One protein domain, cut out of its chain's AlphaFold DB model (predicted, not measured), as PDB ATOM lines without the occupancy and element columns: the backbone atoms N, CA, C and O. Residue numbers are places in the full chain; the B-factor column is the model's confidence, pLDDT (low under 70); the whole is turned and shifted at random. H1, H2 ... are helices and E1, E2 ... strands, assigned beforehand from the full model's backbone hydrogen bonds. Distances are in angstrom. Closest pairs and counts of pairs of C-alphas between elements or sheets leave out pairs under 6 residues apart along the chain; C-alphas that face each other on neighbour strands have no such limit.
ATOM      1  N   LEU A   9      46.056  18.318  68.038       93.75
ATOM      2  CA  LEU A   9      46.112  18.771  69.424       93.75
ATOM      3  C   LEU A   9      47.547  19.139  69.789       93.75
ATOM      4  O   LEU A   9      48.455  18.322  69.654       93.75
ATOM      5  N   CYS A  10      47.741  20.353  70.298       95.62
ATOM      6  CA  CYS A  10      48.956  20.734  71.007       95.62
ATOM      7  C   CYS A  10      48.649  20.735  72.505       95.62
ATOM      8  O   CYS A  10      47.707  21.395  72.940       95.62
ATOM      9  N   VAL A  11      49.414  19.978  73.287       95.00
ATOM     10  CA  VAL A  11      49.210  19.850  74.731       95.00
ATOM     11  C   VAL A  11      50.511  20.112  75.469       95.00
ATOM     12  O   VAL A  11      51.567  19.603  75.107       95.00
ATOM     13  N   SER A  12      50.416  20.891  76.543       95.00
ATOM     14  CA  SER A  12      51.483  21.090  77.516       95.00
ATOM     15  C   SER A  12      50.883  21.192  78.915       95.00
ATOM     16  O   SER A  12      49.702  21.498  79.073       95.00
ATOM     17  N   ARG A  13      51.703  20.929  79.933       94.50
ATOM     18  CA  ARG A  13      51.378  21.063  81.361       94.50
ATOM     19  C   ARG A  13      50.156  20.268  81.830       94.50
ATOM     20  O   ARG A  13      49.540  20.637  82.824       94.50
ATOM     21  N   ILE A  14      49.833  19.152  81.176       95.44
ATOM     22  CA  ILE A  14      48.805  18.205  81.632       95.44
ATOM     23  C   ILE A  14      49.484  16.947  82.163       95.44
ATOM     24  O   ILE A  14      50.197  16.257  81.431       95.44
ATOM     25  N   LYS A  15      49.231  16.621  83.436       94.56
ATOM     26  CA  LYS A  15      49.885  15.522  84.158       94.56
ATOM     27  C   LYS A  15      51.403  15.563  83.946       94.56
ATOM     28  O   LYS A  15      52.032  16.531  84.320       94.56
ATOM     29  N   ASN A  16      51.993  14.535  83.346       92.69
ATOM     30  CA  ASN A  16      53.432  14.397  83.144       92.69
ATOM     31  C   ASN A  16      53.943  14.982  81.810       92.69
ATOM     32  O   ASN A  16      55.135  14.884  81.529       92.69
ATOM     33  N   ILE A  17      53.081  15.585  80.984       94.56
ATOM     34  CA  ILE A  17      53.491  16.278  79.753       94.56
ATOM     35  C   ILE A  17      53.889  17.704  80.135       94.56
ATOM     36  O   ILE A  17      53.043  18.592  80.166       94.56
ATOM     37  N   PHE A  18      55.154  17.933  80.485       91.88
ATOM     38  CA  PHE A  18      55.615  19.273  80.869       91.88
ATOM     39  C   PHE A  18      55.853  20.164  79.645       91.88
ATOM     40  O   PHE A  18      55.293  21.257  79.548       91.88
ATOM     41  N   ASN A  19      56.640  19.657  78.697       92.50
ATOM     42  CA  ASN A  19      56.942  20.344  77.447       92.50
ATOM     43  C   ASN A  19      55.808  20.148  76.432       92.50
ATOM     44  O   ASN A  19      55.179  19.086  76.436       92.50
ATOM     45  N   PRO A  20      55.553  21.134  75.556       95.31
ATOM     46  CA  PRO A  20      54.564  20.992  74.499       95.31
ATOM     47  C   PRO A  20      54.838  19.784  73.603       95.31
ATOM     48  O   PRO A  20      55.954  19.600  73.119       95.31
ATOM     49  N   ILE A  21      53.798  18.997  73.346       95.50
ATOM     50  CA  ILE A  21      53.779  17.986  72.290       95.50
ATOM     51  C   ILE A  21      52.635  18.292  71.329       95.50
ATOM     52  O   ILE A  21      51.575  18.767  71.742       95.50
ATOM     53  N   LYS A  22      52.845  17.987  70.049       95.19
ATOM     54  CA  LYS A  22      51.827  18.099  69.008       95.19
ATOM     55  C   LYS A  22      51.451  16.710  68.506       95.19
ATOM     56  O   LYS A  22      52.323  15.886  68.244       95.19
ATOM     57  N   ILE A  23      50.153  16.468  68.389       92.81
ATOM     58  CA  ILE A  23      49.570  15.231  67.880       92.81
ATOM     59  C   ILE A  23      48.671  15.607  66.713       92.81
ATOM     60  O   ILE A  23      47.670  16.298  66.898       92.81
ATOM     61  N   ASP A  24      49.024  15.146  65.521       89.69
ATOM     62  CA  ASP A  24      48.198  15.292  64.329       89.69
ATOM     63  C   ASP A  24      47.331  14.035  64.169       89.69
ATOM     64  O   ASP A  24      47.835  12.921  64.027       89.69
ATOM     65  N   PHE A  25      46.010  14.201  64.245       87.06
ATOM     66  CA  PHE A  25      45.039  13.111  64.093       87.06
ATOM     67  C   PHE A  25      44.575  12.956  62.643       87.06
ATOM     68  O   PHE A  25      44.103  11.888  62.249       87.06
ATOM     69  N   LEU A  26      44.714  13.998  61.828       83.19
ATOM     70  CA  LEU A  26      44.473  13.915  60.398       83.19
ATOM     71  C   LEU A  26      45.796  14.043  59.644       83.19
ATOM     72  O   LEU A  26      46.507  15.036  59.786       83.19
ATOM     73  N   ASN A  27      46.103  13.063  58.795       69.25
ATOM     74  CA  ASN A  27      47.207  13.202  57.853       69.25
ATOM     75  C   ASN A  27      46.787  14.185  56.754       69.25
ATOM     76  O   ASN A  27      45.855  13.906  56.000       69.25
ATOM     77  N   SER A  28      47.515  15.294  56.619       63.31
ATOM     78  CA  SER A  28      47.260  16.372  55.645       63.31
ATOM     79  C   SER A  28      47.226  15.928  54.177       63.31
ATOM     80  O   SER A  28      46.776  16.676  53.318       63.31
ATOM     81  N   LYS A  29      47.691  14.710  53.873       65.25
ATOM     82  CA  LYS A  29      47.717  14.161  52.512       65.25
ATOM     83  C   LYS A  29      46.389  13.537  52.069       65.25
ATOM     84  O   LYS A  29      46.123  13.539  50.878       65.25
ATOM     85  N   ASN A  30      45.563  13.031  52.992       60.81
ATOM     86  CA  ASN A  30      44.311  12.329  52.676       60.81
ATOM     87  C   ASN A  30      43.196  12.766  53.640       60.81
ATOM     88  O   ASN A  30      43.016  12.172  54.704       60.81
ATOM     89  N   TYR A  31      42.407  13.769  53.243       66.00
ATOM     90  CA  TYR A  31      41.273  14.322  54.002       66.00
ATOM     91  C   TYR A  31      40.033  13.404  54.042       66.00
ATOM     92  O   TYR A  31      38.896  13.870  54.081       66.00
ATOM     93  N   ASN A  32      40.214  12.081  54.046       74.62
ATOM     94  CA  ASN A  32      39.098  11.161  54.235       74.62
ATOM     95  C   ASN A  32      38.786  11.033  55.735       74.62
ATOM     96  O   ASN A  32      39.398  10.230  56.445       74.62
ATOM     97  N   LEU A  33      37.846  11.853  56.209       74.12
ATOM     98  CA  LEU A  33      37.398  11.891  57.604       74.12
ATOM     99  C   LEU A  33      36.728  10.585  58.052       74.12
ATOM    100  O   LEU A  33      36.834  10.231  59.222       74.12
ATOM    101  N   GLU A  34      36.074   9.853  57.146       75.19
ATOM    102  CA  GLU A  34      35.362   8.608  57.463       75.19
ATOM    103  C   GLU A  34      36.334   7.485  57.841       75.19
ATOM    104  O   GLU A  34      36.133   6.790  58.837       75.19
ATOM    105  N   ASN A  35      37.451   7.382  57.118       74.62
ATOM    106  CA  ASN A  35      38.448   6.330  57.329       74.62
ATOM    107  C   ASN A  35      39.462   6.659  58.442       74.62
ATOM    108  O   ASN A  35      40.301   5.827  58.779       74.62
ATOM    109  N   ASN A  36      39.412   7.864  59.024       75.38
ATOM    110  CA  ASN A  36      40.398   8.357  59.996       75.38
ATOM    111  C   ASN A  36      39.861   8.524  61.425       75.38
ATOM    112  O   ASN A  36      40.535   9.127  62.264       75.38
ATOM    113  N   ARG A  37      38.686   7.967  61.726       82.12
ATOM    114  CA  ARG A  37      37.970   8.190  62.995       82.12
ATOM    115  C   ARG A  37      38.589   7.510  64.214       82.12
ATOM    116  O   ARG A  37      38.353   7.952  65.332       82.12
ATOM    117  N   VAL A  38      39.368   6.448  64.013       86.44
ATOM    118  CA  VAL A  38      39.964   5.663  65.103       86.44
ATOM    119  C   VAL A  38      41.470   5.882  65.139       86.44
ATOM    120  O   VAL A  38      42.149   5.816  64.112       86.44
ATOM    121  N   LYS A  39      41.996   6.163  66.335       87.75
ATOM    122  CA  LYS A  39      43.418   6.409  66.585       87.75
ATOM    123  C   LYS A  39      43.857   5.661  67.835       87.75
ATOM    124  O   LYS A  39      43.264   5.820  68.897       87.75
ATOM    125  N   GLY A  40      44.893   4.839  67.695       91.19
ATOM    126  CA  GLY A  40      45.508   4.134  68.814       91.19
ATOM    127  C   GLY A  40      46.646   4.951  69.421       91.19
ATOM    128  O   GLY A  40      47.462   5.514  68.695       91.19
ATOM    129  N   ILE A  41      46.712   5.000  70.752       92.62
ATOM    130  CA  ILE A  41      47.812   5.626  71.496       92.62
ATOM    131  C   ILE A  41      48.525   4.527  72.285       92.62
ATOM    132  O   ILE A  41      47.973   3.969  73.234       92.62
ATOM    133  N   PHE A  42      49.767   4.236  71.905       94.19
ATOM    134  CA  PHE A  42      50.566   3.140  72.460       94.19
ATOM    135  C   PHE A  42      51.850   3.653  73.124       94.19
ATOM    136  O   PHE A  42      52.274   4.784  72.907       94.19
ATOM    137  N   GLY A  43      52.457   2.827  73.980       94.56
ATOM    138  CA  GLY A  43      53.688   3.159  74.706       94.56
ATOM    139  C   GLY A  43      53.768   2.494  76.081       94.56
ATOM    140  O   GLY A  43      52.813   1.848  76.519       94.56
ATOM    141  N   LYS A  44      54.887   2.671  76.794       96.44
ATOM    142  CA  LYS A  44      55.111   2.105  78.142       96.44
ATOM    143  C   LYS A  44      54.157   2.696  79.197       96.44
ATOM    144  O   LYS A  44      53.501   3.720  78.974       96.44
ATOM    145  N   ASN A  45      54.031   2.042  80.350       95.94
ATOM    146  CA  ASN A  45      53.258   2.575  81.478       95.94
ATOM    147  C   ASN A  45      53.905   3.855  82.021       95.94
ATOM    148  O   ASN A  45      55.119   4.009  81.967       95.94
ATOM    149  N   GLY A  46      53.082   4.808  82.466       92.44
ATOM    150  CA  GLY A  46      53.560   6.099  82.977       92.44
ATOM    151  C   GLY A  46      54.059   7.098  81.924       92.44
ATOM    152  O   GLY A  46      54.311   8.240  82.275       92.44
ATOM    153  N   ILE A  47      54.134   6.740  80.633       93.94
ATOM    154  CA  ILE A  47      54.704   7.624  79.591       93.94
ATOM    155  C   ILE A  47      53.821   8.835  79.229       93.94
ATOM    156  O   ILE A  47      54.275   9.748  78.557       93.94
ATOM    157  N   GLY A  48      52.561   8.873  79.681       94.00
ATOM    158  CA  GLY A  48      51.643   9.997  79.428       94.00
ATOM    159  C   GLY A  48      50.462   9.710  78.498       94.00
ATOM    160  O   GLY A  48      49.713  10.626  78.175       94.00
ATOM    161  N   LYS A  49      50.204   8.444  78.133       96.25
ATOM    162  CA  LYS A  49      49.022   8.057  77.327       96.25
ATOM    163  C   LYS A  49      47.710   8.615  77.901       96.25
ATOM    164  O   LYS A  49      46.925   9.237  77.196       96.25
ATOM    165  N   THR A  50      47.500   8.468  79.211       96.12
ATOM    166  CA  THR A  50      46.310   8.994  79.903       96.12
ATOM    167  C   THR A  50      46.269  10.524  79.937       96.12
ATOM    168  O   THR A  50      45.188  11.094  80.021       96.12
ATOM    169  N   ALA A  51      47.419  11.203  79.904       96.44
ATOM    170  CA  ALA A  51      47.470  12.662  79.848       96.44
ATOM    171  C   ALA A  51      46.945  13.174  78.498       96.44
ATOM    172  O   ALA A  51      46.148  14.108  78.473       96.44
ATOM    173  N   ILE A  52      47.300  12.497  77.400       96.50
ATOM    174  CA  ILE A  52      46.768  12.782  76.060       96.50
ATOM    175  C   ILE A  52      45.247  12.594  76.037       96.50
ATOM    176  O   ILE A  52      44.531  13.521  75.670       96.50
ATOM    177  N   ILE A  53      44.745  11.440  76.497       95.69
ATOM    178  CA  ILE A  53      43.297  11.167  76.543       95.69
ATOM    179  C   ILE A  53      42.554  12.221  77.372       95.69
ATOM    180  O   ILE A  53      41.559  12.772  76.908       95.69
ATOM    181  N   LYS A  54      43.065  12.572  78.560       96.69
ATOM    182  CA  LYS A  54      42.449  13.614  79.396       96.69
ATOM    183  C   LYS A  54      42.465  14.992  78.737       96.69
ATOM    184  O   LYS A  54      41.540  15.763  78.942       96.69
ATOM    185  N   SER A  55      43.473  15.295  77.927       96.81
ATOM    186  CA  SER A  55      43.530  16.560  77.186       96.81
ATOM    187  C   SER A  55      42.461  16.626  76.097       96.81
ATOM    188  O   SER A  55      41.818  17.657  75.941       96.81
ATOM    189  N   VAL A  56      42.218  15.514  75.394       95.88
ATOM    190  CA  VAL A  56      41.120  15.402  74.418       95.88
ATOM    191  C   VAL A  56      39.761  15.575  75.101       95.88
ATOM    192  O   VAL A  56      38.940  16.347  74.621       95.88
ATOM    193  N   GLU A  57      39.545  14.922  76.245       95.94
ATOM    194  CA  GLU A  57      38.307  15.034  77.035       95.94
ATOM    195  C   GLU A  57      38.051  16.472  77.519       95.94
ATOM    196  O   GLU A  57      36.928  16.964  77.439       95.94
ATOM    197  N   ILE A  58      39.093  17.180  77.970       96.50
ATOM    198  CA  ILE A  58      38.986  18.593  78.365       96.50
ATOM    199  C   ILE A  58      38.557  19.458  77.176       96.50
ATOM    200  O   ILE A  58      37.617  20.234  77.307       96.50
ATOM    201  N   ILE A  59      39.207  19.318  76.015       95.69
ATOM    202  CA  ILE A  59      38.850  20.087  74.811       95.69
ATOM    203  C   ILE A  59      37.422  19.769  74.358       95.69
ATOM    204  O   ILE A  59      36.666  20.683  74.040       95.69
ATOM    205  N   GLN A  60      37.032  18.494  74.368       94.75
ATOM    206  CA  GLN A  60      35.672  18.081  74.029       94.75
ATOM    207  C   GLN A  60      34.640  18.751  74.944       94.75
ATOM    208  O   GLN A  60      33.668  19.314  74.448       94.75
ATOM    209  N   ASN A  61      34.861  18.731  76.260       95.88
ATOM    210  CA  ASN A  61      33.949  19.352  77.217       95.88
ATOM    211  C   ASN A  61      33.921  20.878  77.100       95.88
ATOM    212  O   ASN A  61      32.851  21.461  77.194       95.88
ATOM    213  N   LEU A  62      35.061  21.524  76.838       94.75
ATOM    214  CA  LEU A  62      35.112  22.970  76.600       94.75
ATOM    215  C   LEU A  62      34.270  23.402  75.393       94.75
ATOM    216  O   LEU A  62      33.708  24.492  75.407       94.75
ATOM    217  N   ILE A  63      34.203  22.568  74.354       93.25
ATOM    218  CA  ILE A  63      33.453  22.866  73.128       93.25
ATOM    219  C   ILE A  63      31.973  22.504  73.285       93.25
ATOM    220  O   ILE A  63      31.107  23.257  72.852       93.25
ATOM    221  N   LEU A  64      31.675  21.339  73.867       93.50
ATOM    222  CA  LEU A  64      30.323  20.770  73.871       93.50
ATOM    223  C   LEU A  64      29.510  21.102  75.127       93.50
ATOM    224  O   LEU A  64      28.287  20.989  75.091       93.50
ATOM    225  N   ASN A  65      30.157  21.493  76.229       95.00
ATOM    226  CA  ASN A  65      29.491  21.868  77.472       95.00
ATOM    227  C   ASN A  65      29.833  23.330  77.839       95.00
ATOM    228  O   ASN A  65      30.889  23.585  78.426       95.00
ATOM    229  N   PRO A  66      28.933  24.298  77.570       94.25
ATOM    230  CA  PRO A  66      29.188  25.713  77.851       94.25
ATOM    231  C   PRO A  66      29.375  26.009  79.346       94.25
ATOM    232  O   PRO A  66      30.041  26.979  79.704       94.25
ATOM    233  N   ASN A  67      28.849  25.155  80.230       96.94
ATOM    234  CA  ASN A  67      28.946  25.326  81.676       96.94
ATOM    235  C   ASN A  67      30.176  24.634  82.278       96.94
ATOM    236  O   ASN A  67      30.423  24.791  83.475       96.94
ATOM    237  N   PHE A  68      30.985  23.928  81.478       97.88
ATOM    238  CA  PHE A  68      32.096  23.108  81.969       97.88
ATOM    239  C   PHE A  68      33.024  23.859  82.934       97.88
ATOM    240  O   PHE A  68      33.387  23.323  83.978       97.88
ATOM    241  N   LEU A  69      33.370  25.113  82.625       97.19
ATOM    242  CA  LEU A  69      34.241  25.943  83.467       97.19
ATOM    243  C   LEU A  69      33.522  26.644  84.631       97.19
ATOM    244  O   LEU A  69      34.182  27.139  85.539       97.19
ATOM    245  N   SER A  70      32.191  26.699  84.626       97.00
ATOM    246  CA  SER A  70      31.414  27.241  85.752       97.00
ATOM    247  C   SER A  70      31.171  26.209  86.857       97.00
ATOM    248  O   SER A  70      30.936  26.563  88.011       97.00
ATOM    249  N   GLU A  71      31.271  24.920  86.531       97.81
ATOM    250  CA  GLU A  71      31.050  23.832  87.473       97.81
ATOM    251  C   GLU A  71      32.260  23.635  88.400       97.81
ATOM    252  O   GLU A  71      33.380  23.326  87.979       97.81
ATOM    253  N   LYS A  72      32.022  23.765  89.710       97.62
ATOM    254  CA  LYS A  72      33.061  23.677  90.751       97.62
ATOM    255  C   LYS A  72      33.852  22.365  90.704       97.62
ATOM    256  O   LYS A  72      35.063  22.369  90.929       97.62
ATOM    257  N   GLU A  73      33.184  21.250  90.424       97.06
ATOM    258  CA  GLU A  73      33.816  19.929  90.353       97.06
ATOM    259  C   GLU A  73      34.816  19.836  89.196       97.06
ATOM    260  O   GLU A  73      35.944  19.370  89.391       97.06
ATOM    261  N   ASN A  74      34.462  20.377  88.027       97.31
ATOM    262  CA  ASN A  74      35.347  20.431  86.864       97.31
ATOM    263  C   ASN A  74      36.561  21.315  87.141       97.31
ATOM    264  O   ASN A  74      37.691  20.918  86.854       97.31
ATOM    265  N   ILE A  75      36.368  22.467  87.786       96.56
ATOM    266  CA  ILE A  75      37.479  23.324  88.212       96.56
ATOM    267  C   ILE A  75      38.409  22.592  89.191       96.56
ATOM    268  O   ILE A  75      39.635  22.676  89.068       96.56
ATOM    269  N   LEU A  76      37.868  21.833  90.148       97.00
ATOM    270  CA  LEU A  76      38.678  21.042  91.076       97.00
ATOM    271  C   LEU A  76      39.452  19.929  90.352       97.00
ATOM    272  O   LEU A  76      40.629  19.710  90.644       97.00
ATOM    273  N   MET A  77      38.822  19.249  89.394       96.31
ATOM    274  CA  MET A  77      39.473  18.250  88.547       96.31
ATOM    275  C   MET A  77      40.615  18.870  87.730       96.31
ATOM    276  O   MET A  77      41.734  18.352  87.756       96.31
ATOM    277  N   LEU A  78      40.370  19.983  87.034       96.19
ATOM    278  CA  LEU A  78      41.370  20.675  86.216       96.19
ATOM    279  C   LEU A  78      42.576  21.110  87.056       96.19
ATOM    280  O   LEU A  78      43.716  20.897  86.648       96.19
ATOM    281  N   ASN A  79      42.342  21.620  88.268       94.94
ATOM    282  CA  ASN A  79      43.408  21.985  89.205       94.94
ATOM    283  C   ASN A  79      44.319  20.810  89.598       94.94
ATOM    284  O   ASN A  79      45.491  21.036  89.886       94.94
ATOM    285  N   LYS A  80      43.804  19.573  89.615       94.38
ATOM    286  CA  LYS A  80      44.603  18.362  89.880       94.38
ATOM    287  C   LYS A  80      45.385  17.891  88.651       94.38
ATOM    288  O   LYS A  80      46.377  17.182  88.795       94.38
ATOM    289  N   LEU A  81      44.916  18.224  87.448       95.19
ATOM    290  CA  LEU A  81      45.500  17.765  86.186       95.19
ATOM    291  C   LEU A  81      46.556  18.721  85.629       95.19
ATOM    292  O   LEU A  81      47.518  18.257  85.017       95.19
ATOM    293  N   ILE A  82      46.365  20.028  85.806       93.69
ATOM    294  CA  ILE A  82      47.210  21.067  85.215       93.69
ATOM    295  C   ILE A  82      48.409  21.353  86.125       93.69
ATOM    296  O   ILE A  82      48.253  21.742  87.284       93.69
TER     297      ILE A  82
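AT A GLANCE: This is residues 9 to 82 of the 89 residues of an uncharacterized protein of Streptobacillus moniliformis (strain ATCC 14647 / DSM 12112 / NCTC 10651 / 9901) (UniProt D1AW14). A helix, H1, lies between a small strand hairpin, E1 and E2, and a second, shorter helix, H2, which folds back beside it. A long loop, residues 25 to 48, swings out from the end of the hairpin and comes back to the start of H1; of this loop, residues 28 to 35 stick out. You have 74 residues with two named strands and two named helices, in the order E1, E2, H1, H2; the two strands are antiparallel. The class is mixed, helices and strands, with 33 residues in named elements, under half of those printed. The whole is loose, with a radius of gyration of the C-alphas of 14.2 A and spans of 41 by 31 by 18 A.

HOW THE PARTS SIT: Begin at E1, residues 9 to 11, and look across to E2, residues 21 to 24: they form a hairpin, antiparallel, with 169 degrees between their directions. C-alphas 10 and 22 face each other at 4.4 A, and beside them you will find N 9 and O 23 at 2.8 A and N 11 and O 21 at 2.9 A, both within hydrogen-bond range. Next look at H1, residues 49 to 64, whose residues 51 to 59 come within 10 A of this sheet, in 10 pairs of C-alphas with E1 and 2 with E2. The closest C-alphas of E1 and H1 are those of Val 11 and Ser 55, 7.0 A apart. H2, residues 72 to 81, and H1 are near each other, with 7 pairs of C-alphas within 10 A and the closest at 8.4 A. H2 is apart from E1 and from E2. In H1 and H2 every O i to N i+4 pair is within hydrogen-bond range.

IN THESE COORDINATES: Find C-alpha 9 at (46.112, 18.771, 69.424); from there E1 runs 6.2 A to Val 11. E2 runs 10.1 A from Ile 21 to Asp 24. Find C-alpha 49 at (49.022, 8.057, 77.327), where H1 begins; it covers 22.9 A to Leu 64. H2 runs 14.5 A from Lys 72 to C-alpha 81 at (45.500, 17.765, 86.186).

THE WHOLE: The two C-alphas farthest apart are those of Lys 29 and Lys 72, 42.0 A. The printed part, residues 9 to 82, has no cut. The link from E2 to H1 is long, with 24 residues; those from E1 to E2, 9 residues, and from H1 to H2, 7 residues, are short. Residues 62 to 67, of which 62 to 64 belong to H1, stand free, as do residues 28 to 35. The mean pLDDT of the printed part is 91.0; look at residues 27 to 31 for the values under 70.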